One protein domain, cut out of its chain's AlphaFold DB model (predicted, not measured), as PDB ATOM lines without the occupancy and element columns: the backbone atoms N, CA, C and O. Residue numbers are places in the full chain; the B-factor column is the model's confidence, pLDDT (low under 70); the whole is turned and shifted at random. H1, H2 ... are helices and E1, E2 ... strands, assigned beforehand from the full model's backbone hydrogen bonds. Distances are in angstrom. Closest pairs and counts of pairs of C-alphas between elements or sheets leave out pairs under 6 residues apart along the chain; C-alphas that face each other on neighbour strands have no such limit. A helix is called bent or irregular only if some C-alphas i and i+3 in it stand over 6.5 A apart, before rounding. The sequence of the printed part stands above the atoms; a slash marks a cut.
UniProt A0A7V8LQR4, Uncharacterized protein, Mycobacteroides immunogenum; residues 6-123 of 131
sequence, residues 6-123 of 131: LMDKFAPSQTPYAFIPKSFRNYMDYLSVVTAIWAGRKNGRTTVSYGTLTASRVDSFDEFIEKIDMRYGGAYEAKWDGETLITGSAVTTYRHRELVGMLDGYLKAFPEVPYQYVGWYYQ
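This is residues 6 to 123 of the 131 residues of an uncharacterized protein of Mycobacteroides immunogenum (UniProt A0A7V8LQR4). A strongly twisted, branched antiparallel sheet is built round a long bent hairpin, E3 and E4, with E5 and E6 following on one side and E1, E7 and E2 on the other. The long helix H2 crosses over the part of the sheet made by E4, E5 and E6, while the short helix H1 sits by the other end of the hairpin, where E3 begins and E4 ends. The printed part has 118 residues, with seven named strands and two named helices in the order E1 E2 E3 E4 H1 E5 E6 H2 E7; the class is mixed, helices and strands. It is compact, with a radius of gyration of the C-alphas of 14.0 A and spans of 39 by 35 by 25 A.

E3, residues 31 to 42, is 30.9 A long and bends by 64 degrees at residue 35; its C-alpha 31 is at (12.769, -27.556, -48.270). E4, residues 45 to 56, is 33.2 A long and bends by 58 degrees at residue 51. E5 is residues 74 to 80, 17.2 A, and E6 is residues 85 to 87. E1 is residues 17 to 19, beginning at C-alpha 17 at (0.015, -41.571, -43.855), E2 is residues 25 to 27, and E7 is residues 118 to 122, 12.4 A, ending at C-alpha 122 at (-0.339, -40.905, -37.473). H2, residues 93 to 109, is 24.4 A long, and H1 is residues 61 to 67, 9.9 A.

E3 and E4 form an antiparallel hairpin, with N 38 and O 49 at 3.0 A. E2, E3 and E4 are a meander, each strand the antiparallel neighbour of the one before. On one side of E3 lie E2, with N 27 and O 31 at 2.8 A, and E1, with N 18 and O 37 at 2.8 A; E4 lies on the other side. E7 is antiparallel to E1, with N 17 and O 121 at 2.8 A. E5 is antiparallel to E4, with N 50 and O 78 at 2.8 A, and forms a hairpin with E6, with N 79 and O 86 at 2.8 A. The edge strands are E2, E6 and E7. H2 is on the sheet at a height of 9.0 A, over E4, E6 and, only just, E5, on which 3 of its C-alphas fall. It runs across the strands, at 72 degrees to E4 on the local plane; its closest C-alphas to E4 are those of Leu 107 and Val 48, 6.1 A. H1 is on the sheet too, its closest C-alphas to E4 being those of Lys 67 and Ala 55, 6.5 A. H1 and H2 are apart. In both helices every O i to N i+4 pair is within hydrogen-bond range.

The two C-alphas farthest apart are those of Asp 29 and Gly 44, 41.6 A. The printed part has no cut and no long link; H1 to E5 and H2 to E7 are short, and the other links are tight. Mean pLDDT of the printed part is 91.3, and residues 71 to 74 are under 70.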
ATOM      1  N   LEU A   6       4.478 -44.120 -35.962       90.44
ATOM      2  CA  LEU A   6       4.158 -45.372 -36.638       90.44
ATOM      3  C   LEU A   6       3.206 -46.201 -35.765       90.44
ATOM      4  O   LEU A   6       3.453 -46.368 -34.569       90.44
ATOM      5  N   MET A   7       2.124 -46.722 -36.345       88.75
ATOM      6  CA  MET A   7       1.209 -47.626 -35.644       88.75
ATOM      7  C   MET A   7       0.887 -48.855 -36.494       88.75
ATOM      8  O   MET A   7       0.685 -48.749 -37.700       88.75
ATOM      9  N   ASP A   8       0.748 -50.006 -35.833       84.06
ATOM     10  CA  ASP A   8       0.448 -51.283 -36.498       84.06
ATOM     11  C   ASP A   8      -1.001 -51.374 -36.994       84.06
ATOM     12  O   ASP A   8      -1.309 -52.064 -37.963       84.06
ATOM     13  N   LYS A   9      -1.927 -50.692 -36.311       85.88
ATOM     14  CA  LYS A   9      -3.354 -50.729 -36.649       85.88
ATOM     15  C   LYS A   9      -3.698 -49.614 -37.624       85.88
ATOM     16  O   LYS A   9      -3.447 -48.447 -37.338       85.88
ATOM     17  N   PHE A  10      -4.348 -49.970 -38.731       90.12
ATOM     18  CA  PHE A  10      -4.903 -49.019 -39.691       90.12
ATOM     19  C   PHE A  10      -6.238 -48.432 -39.202       90.12
ATOM     20  O   PHE A  10      -7.202 -49.159 -38.959       90.12
ATOM     21  N   ALA A  11      -6.311 -47.107 -39.082       88.88
ATOM     22  CA  ALA A  11      -7.468 -46.367 -38.598       88.88
ATOM     23  C   ALA A  11      -7.718 -45.134 -39.489       88.88
ATOM     24  O   ALA A  11      -7.255 -44.038 -39.175       88.88
ATOM     25  N   PRO A  12      -8.494 -45.253 -40.586       86.38
ATOM     26  CA  PRO A  12      -8.672 -44.170 -41.563       86.38
ATOM     27  C   PRO A  12      -9.358 -42.920 -40.988       86.38
ATOM     28  O   PRO A  12      -9.279 -41.844 -41.571       86.38
ATOM     29  N   SER A  13     -10.021 -43.032 -39.832       85.25
ATOM     30  CA  SER A  13     -10.595 -41.901 -39.089       85.25
ATOM     31  C   SER A  13      -9.550 -41.007 -38.409       85.25
ATOM     32  O   SER A  13      -9.889 -39.915 -37.957       85.25
ATOM     33  N   GLN A  14      -8.300 -41.462 -38.311       87.00
ATOM     34  CA  GLN A  14      -7.174 -40.713 -37.750       87.00
ATOM     35  C   GLN A  14      -6.198 -40.219 -38.828       87.00
ATOM     36  O   GLN A  14      -5.139 -39.705 -38.488       87.00
ATOM     37  N   THR A  15      -6.571 -40.356 -40.103       89.12
ATOM     38  CA  THR A  15      -5.785 -39.916 -41.261       89.12
ATOM     39  C   THR A  15      -4.366 -40.500 -41.274       89.12
ATOM     40  O   THR A  15      -3.401 -39.767 -41.085       89.12
ATOM     41  N   PRO A  16      -4.210 -41.825 -41.443       92.44
ATOM     42  CA  PRO A  16      -2.898 -42.447 -41.533       92.44
ATOM     43  C   PRO A  16      -2.192 -42.068 -42.831       92.44
ATOM     44  O   PRO A  16      -2.827 -42.016 -43.886       92.44
ATOM     45  N   TYR A  17      -0.879 -41.892 -42.750       93.38
ATOM     46  CA  TYR A  17       0.015 -41.571 -43.855       93.38
ATOM     47  C   TYR A  17       0.953 -42.740 -44.140       93.38
ATOM     48  O   TYR A  17       1.493 -43.331 -43.211       93.38
ATOM     49  N   ALA A  18       1.193 -43.028 -45.411       94.81
ATOM     50  CA  ALA A  18       2.277 -43.894 -45.850       94.81
ATOM     51  C   ALA A  18       3.153 -43.126 -46.839       94.81
ATOM     52  O   ALA A  18       2.654 -42.313 -47.621       94.81
ATOM     53  N   PHE A  19       4.451 -43.399 -46.834       95.50
ATOM     54  CA  PHE A  19       5.444 -42.631 -47.592       95.50
ATOM     55  C   PHE A  19       6.215 -43.516 -48.553       95.50
ATOM     56  O   PHE A  19       6.427 -44.676 -48.232       95.50
ATOM     57  N   ILE A  20       6.707 -42.976 -49.671       96.62
ATOM     58  CA  ILE A  20       7.695 -43.658 -50.523       96.62
ATOM     59  C   ILE A  20       9.094 -43.135 -50.158       96.62
ATOM     60  O   ILE A  20       9.467 -42.067 -50.652       96.62
ATOM     61  N   PRO A  21       9.930 -43.846 -49.373       96.88
ATOM     62  CA  PRO A  21      11.226 -43.313 -48.938       96.88
ATOM     63  C   PRO A  21      12.157 -42.977 -50.102       96.88
ATOM     64  O   PRO A  21      12.855 -41.973 -50.075       96.88
ATOM     65  N   LYS A  22      12.103 -43.759 -51.189       97.25
ATOM     66  CA  LYS A  22      12.899 -43.516 -52.405       97.25
ATOM     67  C   LYS A  22      12.569 -42.199 -53.115       97.25
ATOM     68  O   LYS A  22      13.342 -41.762 -53.957       97.25
ATOM     69  N   SER A  23      11.419 -41.592 -52.818       96.69
ATOM     70  CA  SER A  23      11.022 -40.297 -53.383       96.69
ATOM     71  C   SER A  23      11.545 -39.100 -52.580       96.69
ATOM     72  O   SER A  23      11.420 -37.964 -53.053       96.69
ATOM     73  N   PHE A  24      12.114 -39.352 -51.390       97.38
ATOM     74  CA  PHE A  24      12.698 -38.329 -50.533       97.38
ATOM     75  C   PHE A  24      13.826 -37.606 -51.263       97.38
ATOM     76  O   PHE A  24      14.741 -38.229 -51.806       97.38
ATOM     77  N   ARG A  25      13.754 -36.277 -51.272       96.69
ATOM     78  CA  ARG A  25      14.800 -35.417 -51.822       96.69
ATOM     79  C   ARG A  25      14.730 -34.025 -51.219       96.69
ATOM     80  O   ARG A  25      13.663 -33.556 -50.822       96.69
ATOM     81  N   ASN A  26      15.859 -33.331 -51.256       95.94
ATOM     82  CA  ASN A  26      15.903 -31.903 -50.985       95.94
ATOM     83  C   ASN A  26      15.454 -31.132 -52.228       95.94
ATOM     84  O   ASN A  26      15.948 -31.359 -53.333       95.94
ATOM     85  N   TYR A  27      14.478 -30.251 -52.043       90.56
ATOM     86  CA  TYR A  27      13.929 -29.375 -53.064       90.56
ATOM     87  C   TYR A  27      14.282 -27.939 -52.683       90.56
ATOM     88  O   TYR A  27      13.778 -27.423 -51.698       90.56
ATOM     89  N   MET A  28      15.143 -27.271 -53.449       89.06
ATOM     90  CA  MET A  28      15.722 -25.978 -53.041       89.06
ATOM     91  C   MET A  28      16.549 -26.085 -51.735       89.06
ATOM     92  O   MET A  28      16.699 -27.150 -51.128       89.06
ATOM     93  N   ASP A  29      17.137 -24.971 -51.300       91.12
ATOM     94  CA  ASP A  29      18.087 -24.962 -50.177       91.12
ATOM     95  C   ASP A  29      17.430 -25.033 -48.791       91.12
ATOM     96  O   ASP A  29      18.118 -25.185 -47.788       91.12
ATOM     97  N   TYR A  30      16.100 -24.968 -48.716       89.94
ATOM     98  CA  TYR A  30      15.366 -24.827 -47.455       89.94
ATOM     99  C   TYR A  30      14.185 -25.792 -47.297       89.94
ATOM    100  O   TYR A  30      13.517 -25.754 -46.263       89.94
ATOM    101  N   LEU A  31      13.923 -26.660 -48.278       92.44
ATOM    102  CA  LEU A  31      12.769 -27.556 -48.270       92.44
ATOM    103  C   LEU A  31      13.199 -28.990 -48.605       92.44
ATOM    104  O   LEU A  31      14.014 -29.232 -49.492       92.44
ATOM    105  N   SER A  32      12.622 -29.959 -47.911       94.56
ATOM    106  CA  SER A  32      12.672 -31.374 -48.281       94.56
ATOM    107  C   SER A  32      11.274 -31.833 -48.643       94.56
ATOM    108  O   SER A  32      10.284 -31.308 -48.125       94.56
ATOM    109  N   VAL A  33      11.183 -32.805 -49.545       94.75
ATOM    110  CA  VAL A  33       9.908 -33.318 -50.042       94.75
ATOM    111  C   VAL A  33       9.909 -34.838 -50.108       94.75
ATOM    112  O   VAL A  33      10.945 -35.452 -50.363       94.75
ATOM    113  N   VAL A  34       8.737 -35.442 -49.929       95.56
ATOM    114  CA  VAL A  34       8.527 -36.884 -50.105       95.56
ATOM    115  C   VAL A  34       7.117 -37.154 -50.621       95.56
ATOM    116  O   VAL A  34       6.157 -36.480 -50.246       95.56
ATOM    117  N   THR A  35       6.967 -38.151 -51.481       95.69
ATOM    118  CA  THR A  35       5.666 -38.636 -51.935       95.69
ATOM    119  C   THR A  35       4.982 -39.435 -50.832       95.69
ATOM    120  O   THR A  35       5.600 -40.287 -50.187       95.69
ATOM    121  N   ALA A  36       3.689 -39.187 -50.649       94.81
ATOM    122  CA  ALA A  36       2.873 -39.858 -49.657       94.81
ATOM    123  C   ALA A  36       1.468 -40.170 -50.172       94.81
ATOM    124  O   ALA A  36       0.938 -39.511 -51.071       94.81
ATOM    125  N   ILE A  37       0.856 -41.166 -49.540       94.44
ATOM    126  CA  ILE A  37      -0.585 -41.395 -49.567       94.44
ATOM    127  C   ILE A  37      -1.135 -41.248 -48.162       94.44
ATOM    128  O   ILE A  37      -0.438 -41.508 -47.181       94.44
ATOM    129  N   TRP A  38      -2.400 -40.868 -48.057       93.25
ATOM    130  CA  TRP A  38      -3.090 -40.891 -46.780       93.25
ATOM    131  C   TRP A  38      -4.543 -41.276 -46.926       93.25
ATOM    132  O   TRP A  38      -5.225 -40.892 -47.882       93.25
ATOM    133  N   ALA A  39      -5.014 -42.057 -45.961       93.00
ATOM    134  CA  ALA A  39      -6.413 -42.414 -45.892       93.00
ATOM    135  C   ALA A  39      -7.198 -41.337 -45.143       93.00
ATOM    136  O   ALA A  39      -6.661 -40.567 -44.356       93.00
ATOM    137  N   GLY A  40      -8.498 -41.294 -45.374       91.44
ATOM    138  CA  GLY A  40      -9.425 -40.453 -44.633       91.44
ATOM    139  C   GLY A  40     -10.812 -41.070 -44.635       91.44
ATOM    140  O   GLY A  40     -11.043 -42.115 -45.250       91.44
ATOM    141  N   ARG A  41     -11.760 -40.403 -43.979       90.25
ATOM    142  CA  ARG A  41     -13.185 -40.734 -44.058       90.25
ATOM    143  C   ARG A  41     -13.985 -39.522 -44.518       90.25
ATOM    144  O   ARG A  41     -13.783 -38.420 -44.012       90.25
ATOM    145  N   LYS A  42     -14.914 -39.725 -45.450       86.12
ATOM    146  CA  LYS A  42     -15.903 -38.722 -45.871       86.12
ATOM    147  C   LYS A  42     -17.245 -39.421 -46.067       86.12
ATOM    148  O   LYS A  42     -17.312 -40.397 -46.803       86.12
ATOM    149  N   ASN A  43     -18.294 -38.949 -45.392       87.19
ATOM    150  CA  ASN A  43     -19.651 -39.509 -45.484       87.19
ATOM    151  C   ASN A  43     -19.696 -41.041 -45.299       87.19
ATOM    152  O   ASN A  43     -20.299 -41.760 -46.086       87.19
ATOM    153  N   GLY A  44     -18.980 -41.556 -44.295       86.44
ATOM    154  CA  GLY A  44     -18.905 -42.994 -44.002       86.44
ATOM    155  C   GLY A  44     -17.956 -43.803 -44.896       86.44
ATOM    156  O   GLY A  44     -17.557 -44.894 -44.491       86.44
ATOM    157  N   ARG A  45     -17.517 -43.261 -46.038       89.12
ATOM    158  CA  ARG A  45     -16.612 -43.926 -46.986       89.12
ATOM    159  C   ARG A  45     -15.151 -43.654 -46.659       89.12
ATOM    160  O   ARG A  45     -14.798 -42.548 -46.241       89.12
ATOM    161  N   THR A  46     -14.305 -44.661 -46.854       92.38
ATOM    162  CA  THR A  46     -12.851 -44.478 -46.844       92.38
ATOM    163  C   THR A  46     -12.440 -43.770 -48.128       92.38
ATOM    164  O   THR A  46     -12.921 -44.100 -49.205       92.38
ATOM    165  N   THR A  47     -11.553 -42.795 -48.009       94.31
ATOM    166  CA  THR A  47     -10.959 -42.096 -49.150       94.31
ATOM    167  C   THR A  47      -9.457 -42.261 -49.103       94.31
ATOM    168  O   THR A  47      -8.900 -42.272 -48.005       94.31
ATOM    169  N   VAL A  48      -8.801 -42.293 -50.252       94.88
ATOM    170  CA  VAL A  48      -7.342 -42.236 -50.355       94.88
ATOM    171  C   VAL A  48      -6.943 -40.957 -51.070       94.88
ATOM    172  O   VAL A  48      -7.576 -40.548 -52.040       94.88
ATOM    173  N   SER A  49      -5.921 -40.293 -50.556       94.56
ATOM    174  CA  SER A  49      -5.333 -39.104 -51.161       94.56
ATOM    175  C   SER A  49      -3.870 -39.371 -51.474       94.56
ATOM    176  O   SER A  49      -3.236 -40.183 -50.802       94.56
ATOM    177  N   TYR A  50      -3.355 -38.686 -52.483       94.69
ATOM    178  CA  TYR A  50      -1.986 -38.795 -52.960       94.69
ATOM    179  C   TYR A  50      -1.414 -37.406 -53.209       94.69
ATOM    180  O   TYR A  50      -2.107 -36.492 -53.677       94.69
ATOM    181  N   GLY A  51      -0.139 -37.252 -52.888       94.12
ATOM    182  CA  GLY A  51       0.567 -36.009 -53.114       94.12
ATOM    183  C   GLY A  51       1.992 -36.052 -52.600       94.12
ATOM    184  O   GLY A  51       2.544 -37.101 -52.266       94.12
ATOM    185  N   THR A  52       2.584 -34.871 -52.538       93.56
ATOM    186  CA  THR A  52       3.922 -34.667 -51.988       93.56
ATOM    187  C   THR A  52       3.790 -33.908 -50.686       93.56
ATOM    188  O   THR A  52       3.121 -32.884 -50.664       93.56
ATOM    189  N   LEU A  53       4.425 -34.378 -49.622       92.50
ATOM    190  CA  LEU A  53       4.520 -33.661 -48.361       92.50
ATOM    191  C   LEU A  53       5.866 -32.953 -48.254       92.50
ATOM    192  O   LEU A  53       6.839 -33.365 -48.888       92.50
ATOM    193  N   THR A  54       5.918 -31.886 -47.461       92.25
ATOM    194  CA  THR A  54       7.106 -31.034 -47.354       92.25
ATOM    195  C   THR A  54       7.474 -30.734 -45.907       92.25
ATOM    196  O   THR A  54       6.599 -30.561 -45.061       92.25
ATOM    197  N   ALA A  55       8.766 -30.580 -45.643       90.94
ATOM    198  CA  ALA A  55       9.310 -30.112 -44.372       90.94
ATOM    199  C   ALA A  55      10.453 -29.125 -44.642       90.94
ATOM    200  O   ALA A  55      10.962 -29.067 -45.763       90.94
ATOM    201  N   SER A  56      10.874 -28.360 -43.628       91.38
ATOM    202  CA  SER A  56      12.159 -27.649 -43.694       91.38
ATOM    203  C   SER A  56      13.274 -28.620 -44.073       91.38
ATOM    204  O   SER A  56      13.174 -29.804 -43.756       91.38
ATOM    205  N   ARG A  57      14.312 -28.130 -44.758       94.00
ATOM    206  CA  ARG A  57      15.408 -28.979 -45.232       94.00
ATOM    207  C   ARG A  57      15.973 -29.855 -44.111       94.00
ATOM    208  O   ARG A  57      16.300 -29.357 -43.035       94.00
ATOM    209  N   VAL A  58      16.091 -31.140 -44.415       95.00
ATOM    210  CA  VAL A  58      16.647 -32.198 -43.569       95.00
ATOM    211  C   VAL A  58      17.631 -33.044 -44.367       95.00
ATOM    212  O   VAL A  58      17.609 -33.048 -45.603       95.00
ATOM    213  N   ASP A  59      18.483 -33.781 -43.668       95.56
ATOM    214  CA  ASP A  59      19.546 -34.572 -44.289       95.56
ATOM    215  C   ASP A  59      19.120 -36.021 -44.560       95.56
ATOM    216  O   ASP A  59      19.770 -36.734 -45.325       95.56
ATOM    217  N   SER A  60      17.999 -36.462 -43.980       96.38
ATOM    218  CA  SER A  60      17.500 -37.830 -44.133       96.38
ATOM    219  C   SER A  60      15.974 -37.931 -44.127       96.38
ATOM    220  O   SER A  60      15.260 -37.031 -43.679       96.38
ATOM    221  N   PHE A  61      15.471 -39.069 -44.609       94.88
ATOM    222  CA  PHE A  61      14.051 -39.409 -44.537       94.88
ATOM    223  C   PHE A  61      13.569 -39.603 -43.090       94.88
ATOM    224  O   PHE A  61      12.464 -39.187 -42.761       94.88
ATOM    225  N   ASP A  62      14.384 -40.179 -42.208       94.19
ATOM    226  CA  ASP A  62      13.987 -40.370 -40.808       94.19
ATOM    227  C   ASP A  62      13.800 -39.015 -40.110       94.19
ATOM    228  O   ASP A  62      12.763 -38.758 -39.499       94.19
ATOM    229  N   GLU A  63      14.733 -38.085 -40.327       94.25
ATOM    230  CA  GLU A  63      14.618 -36.707 -39.843       94.25
ATOM    231  C   GLU A  63      13.410 -35.977 -40.463       94.25
ATOM    232  O   GLU A  63      12.748 -35.171 -39.801       94.25
ATOM    233  N   PHE A  64      13.071 -36.283 -41.721       93.31
ATOM    234  CA  PHE A  64      11.862 -35.769 -42.364       93.31
ATOM    235  C   PHE A  64      10.600 -36.184 -41.600       93.31
ATOM    236  O   PHE A  64       9.747 -35.339 -41.324       93.31
ATOM    237  N   ILE A  65      10.478 -37.461 -41.229       92.25
ATOM    238  CA  ILE A  65       9.323 -37.990 -40.484       92.25
ATOM    239  C   ILE A  65       9.203 -37.352 -39.091       92.25
ATOM    240  O   ILE A  65       8.091 -37.126 -38.604       92.25
ATOM    241  N   GLU A  66      10.325 -37.014 -38.461       90.06
ATOM    242  CA  GLU A  66      10.339 -36.332 -37.163       90.06
ATOM    243  C   GLU A  66       9.903 -34.865 -37.249       90.06
ATOM    244  O   GLU A  66       9.223 -34.362 -36.346       90.06
ATOM    245  N   LYS A  67      10.295 -34.170 -38.324       88.50
ATOM    246  CA  LYS A  67      10.118 -32.717 -38.471       88.50
ATOM    247  C   LYS A  67       8.912 -32.299 -39.301       88.50
ATOM    248  O   LYS A  67       8.549 -31.120 -39.265       88.50
ATOM    249  N   ILE A  68       8.300 -33.210 -40.050       88.19
ATOM    250  CA  ILE A  68       7.168 -32.880 -40.913       88.19
ATOM    251  C   ILE A  68       6.003 -32.275 -40.112       88.19
ATOM    252  O   ILE A  68       5.512 -32.843 -39.137       88.19
ATOM    253  N   ASP A  69       5.526 -31.110 -40.561       79.31
ATOM    254  CA  ASP A  69       4.304 -30.496 -40.047       79.31
ATOM    255  C   ASP A  69       3.147 -30.724 -41.021       79.31
ATOM    256  O   ASP A  69       2.983 -30.026 -42.026       79.31
ATOM    257  N   MET A  70       2.291 -31.683 -40.670       74.62
ATOM    258  CA  MET A  70       1.111 -32.063 -41.453       74.62
ATOM    259  C   MET A  70       0.076 -30.943 -41.605       74.62
ATOM    260  O   MET A  70      -0.839 -31.067 -42.418       74.62
ATOM    261  N   ARG A  71       0.190 -29.846 -40.838       65.25
ATOM    262  CA  ARG A  71      -0.703 -28.683 -40.963       65.25
ATOM    263  C   ARG A  71      -0.390 -27.828 -42.190       65.25
ATOM    264  O   ARG A  71      -1.292 -27.153 -42.674       65.25
ATOM    265  N   TYR A  72       0.864 -27.825 -42.656       54.22
ATOM    266  CA  TYR A  72       1.363 -26.811 -43.597       54.22
ATOM    267  C   TYR A  72       2.236 -27.337 -44.743       54.22
ATOM    268  O   TYR A  72       2.792 -26.529 -45.479       54.22
ATOM    269  N   GLY A  73       2.375 -28.649 -44.932       54.28
ATOM    270  CA  GLY A  73       3.404 -29.158 -45.836       54.28
ATOM    271  C   GLY A  73       2.908 -30.162 -46.852       54.28
ATOM    272  O   GLY A  73       3.043 -31.357 -46.611       54.28
ATOM    273  N   GLY A  74       2.407 -29.704 -48.001       65.00
ATOM    274  CA  GLY A  74       2.284 -30.579 -49.161       65.00
ATOM    275  C   GLY A  74       1.559 -30.024 -50.386       65.00
ATOM    276  O   GLY A  74       0.676 -29.178 -50.285       65.00
ATOM    277  N   ALA A  75       1.915 -30.560 -51.553       81.88
ATOM    278  CA  ALA A  75       1.153 -30.436 -52.785       81.88
ATOM    279  C   ALA A  75       0.176 -31.615 -52.878       81.88
ATOM    280  O   ALA A  75       0.570 -32.758 -53.132       81.88
ATOM    281  N   TYR A  76      -1.101 -31.324 -52.644       85.94
ATOM    282  CA  TYR A  76      -2.194 -32.252 -52.901       85.94
ATOM    283  C   TYR A  76      -2.338 -32.468 -54.409       85.94
ATOM    284  O   TYR A  76      -2.577 -31.513 -55.149       85.94
ATOM    285  N   GLU A  77      -2.208 -33.714 -54.863       92.88
ATOM    286  CA  GLU A  77      -2.355 -34.036 -56.280       92.88
ATOM    287  C   GLU A  77      -3.750 -34.579 -56.579       92.88
ATOM    288  O   GLU A  77      -4.433 -34.061 -57.467       92.88
ATOM    289  N   ALA A  78      -4.196 -35.589 -55.827       95.06
ATOM    290  CA  ALA A  78      -5.496 -36.203 -56.056       95.06
ATOM    291  C   ALA A  78      -6.089 -36.900 -54.826       95.06
ATOM    292  O   ALA A  78      -5.379 -37.297 -53.902       95.06
ATOM    293  N   LYS A  79      -7.407 -37.093 -54.857       95.06
ATOM    294  CA  LYS A  79      -8.198 -37.875 -53.904       95.06
ATOM    295  C   LYS A  79      -9.193 -38.735 -54.652       95.06
ATOM    296  O   LYS A  79      -9.862 -38.255 -55.562       95.06
ATOM    297  N   TRP A  80      -9.323 -39.970 -54.200       95.94
ATOM    298  CA  TRP A  80     -10.264 -40.957 -54.697       95.94
ATOM    299  C   TRP A  80     -11.121 -41.471 -53.542       95.94
ATOM    300  O   TRP A  80     -10.614 -41.749 -52.450       95.94
ATOM    301  N   ASP A  81     -12.425 -41.578 -53.769       94.12
ATOM    302  CA  ASP A  81     -13.388 -42.129 -52.809       94.12
ATOM    303  C   ASP A  81     -14.054 -43.432 -53.282       94.12
ATOM    304  O   ASP A  81     -14.982 -43.911 -52.631       94.12
ATOM    305  N   GLY A  82     -13.567 -44.007 -54.387       94.31
ATOM    306  CA  GLY A  82     -14.157 -45.180 -55.039       94.31
ATOM    307  C   GLY A  82     -15.080 -44.843 -56.210       94.31
ATOM    308  O   GLY A  82     -15.395 -45.732 -56.997       94.31
ATOM    309  N   GLU A  83     -15.494 -43.582 -56.357       94.50
ATOM    310  CA  GLU A  83     -16.416 -43.157 -57.417       94.50
ATOM    311  C   GLU A  83     -15.928 -41.897 -58.141       94.50
ATOM    312  O   GLU A  83     -15.997 -41.812 -59.366       94.50
ATOM    313  N   THR A  84     -15.419 -40.914 -57.395       94.00
ATOM    314  CA  THR A  84     -15.029 -39.601 -57.909       94.00
ATOM    315  C   THR A  84     -13.559 -39.309 -57.631       94.00
ATOM    316  O   THR A  84     -13.087 -39.386 -56.493       94.00
ATOM    317  N   LEU A  85     -12.835 -38.905 -58.682       95.19
ATOM    318  CA  LEU A  85     -11.490 -38.352 -58.562       95.19
ATOM    319  C   LEU A  85     -11.586 -36.836 -58.395       95.19
ATOM    320  O   LEU A  85     -12.181 -36.146 -59.219       95.19
ATOM    321  N   ILE A  86     -10.967 -36.313 -57.344       93.81
ATOM    322  CA  ILE A  86     -10.789 -34.875 -57.127       93.81
ATOM    323  C   ILE A  86      -9.307 -34.577 -57.312       93.81
ATOM    324  O   ILE A  86      -8.493 -35.149 -56.594       93.81
ATOM    325  N   THR A  87      -8.935 -33.667 -58.209       94.25
ATOM    326  CA  THR A  87      -7.531 -33.281 -58.435       94.25
ATOM    327  C   THR A  87      -7.237 -31.878 -57.908       94.25
ATOM    328  O   THR A  87      -8.126 -31.032 -57.838       94.25
ATOM    329  N   GLY A  88      -5.991 -31.630 -57.496       87.12
ATOM    330  CA  GLY A  88      -5.542 -30.309 -57.028       87.12
ATOM    331  C   GLY A  88      -5.348 -29.287 -58.153       87.12
ATOM    332  O   GLY A  88      -5.320 -28.085 -57.908       87.12
ATOM    333  N   SER A  89      -5.232 -29.760 -59.392       89.19
ATOM    334  CA  SER A  89      -5.080 -28.955 -60.603       89.19
ATOM    335  C   SER A  89      -5.747 -29.645 -61.796       89.19
ATOM    336  O   SER A  89      -6.179 -30.799 -61.707       89.19
ATOM    337  N   ALA A  90      -5.852 -28.935 -62.923       91.31
ATOM    338  CA  ALA A  90      -6.292 -29.537 -64.175       91.31
ATOM    339  C   ALA A  90      -5.271 -30.591 -64.634       91.31
ATOM    340  O   ALA A  90      -4.077 -30.312 -64.731       91.31
ATOM    341  N   VAL A  91      -5.751 -31.797 -64.933       92.81
ATOM    342  CA  VAL A  91      -4.926 -32.918 -65.394       92.81
ATOM    343  C   VAL A  91      -5.372 -33.375 -66.778       92.81
ATOM    344  O   VAL A  91      -6.532 -33.227 -67.158       92.81
ATOM    345  N   THR A  92      -4.453 -33.965 -67.541       95.50
ATOM    346  CA  THR A  92      -4.794 -34.587 -68.826       95.50
ATOM    347  C   THR A  92      -5.658 -35.832 -68.612       95.50
ATOM    348  O   THR A  92      -5.572 -36.494 -67.577       95.50
ATOM    349  N   THR A  93      -6.441 -36.230 -69.619       95.69
ATOM    350  CA  THR A  93      -7.242 -37.472 -69.576       95.69
ATOM    351  C   THR A  93      -6.388 -38.718 -69.323       95.69
ATOM    352  O   THR A  93      -6.848 -39.685 -68.716       95.69
ATOM    353  N   TYR A  94      -5.139 -38.721 -69.796       96.31
ATOM    354  CA  TYR A  94      -4.190 -39.794 -69.506       96.31
ATOM    355  C   TYR A  94      -3.843 -39.830 -68.013       96.31
ATOM    356  O   TYR A  94      -4.070 -40.850 -67.365       96.31
ATOM    357  N   ARG A  95      -3.396 -38.697 -67.450       95.00
ATOM    358  CA  ARG A  95      -3.035 -38.606 -66.028       95.00
ATOM    359  C   ARG A  95      -4.229 -38.896 -65.121       95.00
ATOM    360  O   ARG A  95      -4.074 -39.564 -64.109       95.00
ATOM    361  N   HIS A  96      -5.428 -38.465 -65.510       95.38
ATOM    362  CA  HIS A  96      -6.656 -38.792 -64.791       95.38
ATOM    363  C   HIS A  96      -6.867 -40.310 -64.680       95.38
ATOM    364  O   HIS A  96      -7.116 -40.819 -63.591       95.38
ATOM    365  N   ARG A  97      -6.760 -41.053 -65.792       96.19
ATOM    366  CA  ARG A  97      -6.929 -42.518 -65.790       96.19
ATOM    367  C   ARG A  97      -5.854 -43.225 -64.970       96.19
ATOM    368  O   ARG A  97      -6.174 -44.149 -64.231       96.19
ATOM    369  N   GLU A  98      -4.612 -42.766 -65.078       96.12
ATOM    370  CA  GLU A  98      -3.491 -43.276 -64.287       96.12
ATOM    371  C   GLU A  98      -3.739 -43.095 -62.779       96.12
ATOM    372  O   GLU A  98      -3.634 -44.056 -62.018       96.12
ATOM    373  N   LEU A  99      -4.148 -41.892 -62.358       95.50
ATOM    374  CA  LEU A  99      -4.457 -41.585 -60.960       95.50
ATOM    375  C   LEU A  99      -5.626 -42.420 -60.431       95.50
ATOM    376  O   LEU A  99      -5.524 -42.947 -59.328       95.50
ATOM    377  N   VAL A 100      -6.706 -42.580 -61.206       97.00
ATOM    378  CA  VAL A 100      -7.829 -43.451 -60.813       97.00
ATOM    379  C   VAL A 100      -7.351 -44.884 -60.608       97.00
ATOM    380  O   VAL A 100      -7.598 -45.445 -59.549       97.00
ATOM    381  N   GLY A 101      -6.641 -45.470 -61.577       96.69
ATOM    382  CA  GLY A 101      -6.187 -46.861 -61.476       96.69
ATOM    383  C   GLY A 101      -5.257 -47.095 -60.284       96.69
ATOM    384  O   GLY A 101      -5.438 -48.051 -59.532       96.69
ATOM    385  N   MET A 102      -4.300 -46.188 -60.074       95.50
ATOM    386  CA  MET A 102      -3.370 -46.245 -58.945       95.50
ATOM    387  C   MET A 102      -4.101 -46.130 -57.598       95.50
ATOM    388  O   MET A 102      -3.912 -46.965 -56.713       95.50
ATOM    389  N   LEU A 103      -4.950 -45.111 -57.438       95.88
ATOM    390  CA  LEU A 103      -5.644 -44.845 -56.177       95.88
ATOM    391  C   LEU A 103      -6.723 -45.881 -55.867       95.88
ATOM    392  O   LEU A 103      -6.914 -46.228 -54.704       95.88
ATOM    393  N   ASP A 104      -7.413 -46.396 -56.878       96.69
ATOM    394  CA  ASP A 104      -8.376 -47.481 -56.709       96.69
ATOM    395  C   ASP A 104      -7.688 -48.765 -56.227       96.69
ATOM    396  O   ASP A 104      -8.176 -49.425 -55.307       96.69
ATOM    397  N   GLY A 105      -6.498 -49.058 -56.765       94.81
ATOM    398  CA  GLY A 105      -5.638 -50.132 -56.273       94.81
ATOM    399  C   GLY A 105      -5.279 -49.962 -54.796       94.81
ATOM    400  O   GLY A 105      -5.452 -50.893 -54.011       94.81
ATOM    401  N   TYR A 106      -4.850 -48.765 -54.385       94.25
ATOM    402  CA  TYR A 106      -4.534 -48.490 -52.977       94.25
ATOM    403  C   TYR A 106      -5.754 -48.598 -52.066       94.25
ATOM    404  O   TYR A 106      -5.668 -49.201 -50.999       94.25
ATOM    405  N   LEU A 107      -6.898 -48.054 -52.487       93.62
ATOM    406  CA  LEU A 107      -8.125 -48.087 -51.696       93.62
ATOM    407  C   LEU A 107      -8.591 -49.526 -51.432       93.62
ATOM    408  O   LEU A 107      -9.031 -49.823 -50.321       93.62
ATOM    409  N   LYS A 108      -8.467 -50.411 -52.428       93.62
ATOM    410  CA  LYS A 108      -8.797 -51.842 -52.321       93.62
ATOM    411  C   LYS A 108      -7.787 -52.638 -51.495       93.62
ATOM    412  O   LYS A 108      -8.174 -53.634 -50.895       93.62
ATOM    413  N   ALA A 109      -6.525 -52.213 -51.469       90.69
ATOM    414  CA  ALA A 109      -5.463 -52.877 -50.714       90.69
ATOM    415  C   ALA A 109      -5.505 -52.570 -49.209       90.69
ATOM    416  O   ALA A 109      -4.918 -53.302 -48.418       90.69
ATOM    417  N   PHE A 110      -6.188 -51.507 -48.775       88.19
ATOM    418  CA  PHE A 110      -6.274 -51.193 -47.349       88.19
ATOM    419  C   PHE A 110      -6.845 -52.368 -46.533       88.19
ATOM    420  O   PHE A 110      -7.861 -52.946 -46.920       88.19
ATOM    421  N   PRO A 111      -6.247 -52.692 -45.369       92.38
ATOM    422  CA  PRO A 111      -5.280 -51.893 -44.602       92.38
ATOM    423  C   PRO A 111      -3.796 -52.113 -44.952       92.38
ATOM    424  O   PRO A 111      -2.935 -51.618 -44.227       92.38
ATOM    425  N   GLU A 112      -3.463 -52.853 -46.004       94.31
ATOM    426  CA  GLU A 112      -2.070 -53.133 -46.357       94.31
ATOM    427  C   GLU A 112      -1.344 -51.863 -46.817       94.31
ATOM    428  O   GLU A 112      -1.901 -51.016 -47.523       94.31
ATOM    429  N   VAL A 113      -0.081 -51.721 -46.403       93.06
ATOM    430  CA  VAL A 113       0.799 -50.661 -46.908       93.06
ATOM    431  C   VAL A 113       1.191 -51.035 -48.342       93.06
ATOM    432  O   VAL A 113       1.737 -52.122 -48.541       93.06
ATOM    433  N   PRO A 114       0.939 -50.180 -49.351       92.56
ATOM    434  CA  PRO A 114       1.250 -50.523 -50.734       92.56
ATOM    435  C   PRO A 114       2.738 -50.800 -50.969       92.56
ATOM    436  O   PRO A 114       3.611 -50.291 -50.267       92.56
ATOM    437  N   TYR A 115       3.044 -51.572 -52.013       91.94
ATOM    438  CA  TYR A 115       4.423 -51.858 -52.406       91.94
ATOM    439  C   TYR A 115       5.239 -50.561 -52.575       91.94
ATOM    440  O   TYR A 115       4.769 -49.611 -53.196       91.94
ATOM    441  N   GLN A 116       6.467 -50.543 -52.038       93.88
ATOM    442  CA  GLN A 116       7.391 -49.390 -51.948       93.88
ATOM    443  C   GLN A 116       7.030 -48.307 -50.926       93.88
ATOM    444  O   GLN A 116       7.874 -47.446 -50.658       93.88
ATOM    445  N   TYR A 117       5.827 -48.348 -50.353       95.00
ATOM    446  CA  TYR A 117       5.466 -47.461 -49.262       95.00
ATOM    447  C   TYR A 117       5.942 -48.025 -47.924       95.00
ATOM    448  O   TYR A 117       6.128 -49.232 -47.764       95.00
ATOM    449  N   VAL A 118       6.125 -47.140 -46.948       95.00
ATOM    450  CA  VAL A 118       6.420 -47.505 -45.565       95.00
ATOM    451  C   VAL A 118       5.400 -46.900 -44.617       95.00
ATOM    452  O   VAL A 118       5.073 -45.713 -44.705       95.00
ATOM    453  N   GLY A 119       4.962 -47.758 -43.695       89.69
ATOM    454  CA  GLY A 119       4.228 -47.428 -42.483       89.69
ATOM    455  C   GLY A 119       2.801 -46.919 -42.666       89.69
ATOM    456  O   GLY A 119       2.404 -46.439 -43.721       89.69
ATOM    457  N   TRP A 120       2.052 -46.985 -41.568       93.81
ATOM    458  CA  TRP A 120       0.915 -46.113 -41.318       93.81
ATOM    459  C   TRP A 120       1.286 -45.189 -40.169       93.81
ATOM    460  O   TRP A 120       1.297 -45.571 -38.999       93.81
ATOM    461  N   TYR A 121       1.661 -43.975 -40.531       92.94
ATOM    462  CA  TYR A 121       2.063 -42.921 -39.626       92.94
ATOM    463  C   TYR A 121       0.870 -42.053 -39.266       92.94
ATOM    464  O   TYR A 121       0.073 -41.682 -40.124       92.94
ATOM    465  N   TYR A 122       0.769 -41.684 -38.000       90.25
ATOM    466  CA  TYR A 122      -0.339 -40.905 -37.473       90.25
ATOM    467  C   TYR A 122       0.170 -39.628 -36.848       90.25
ATOM    468  O   TYR A 122       1.184 -39.625 -36.148       90.25
ATOM    469  N   GLN A 123      -0.579 -38.547 -37.046       85.75
ATOM    470  CA  GLN A 123      -0.364 -37.333 -36.280       85.75
ATOM    471  C   GLN A 123      -1.000 -37.506 -34.891       85.75
ATOM    472  O   GLN A 123      -2.214 -37.719 -34.798       85.75
TER     473      GLN A 123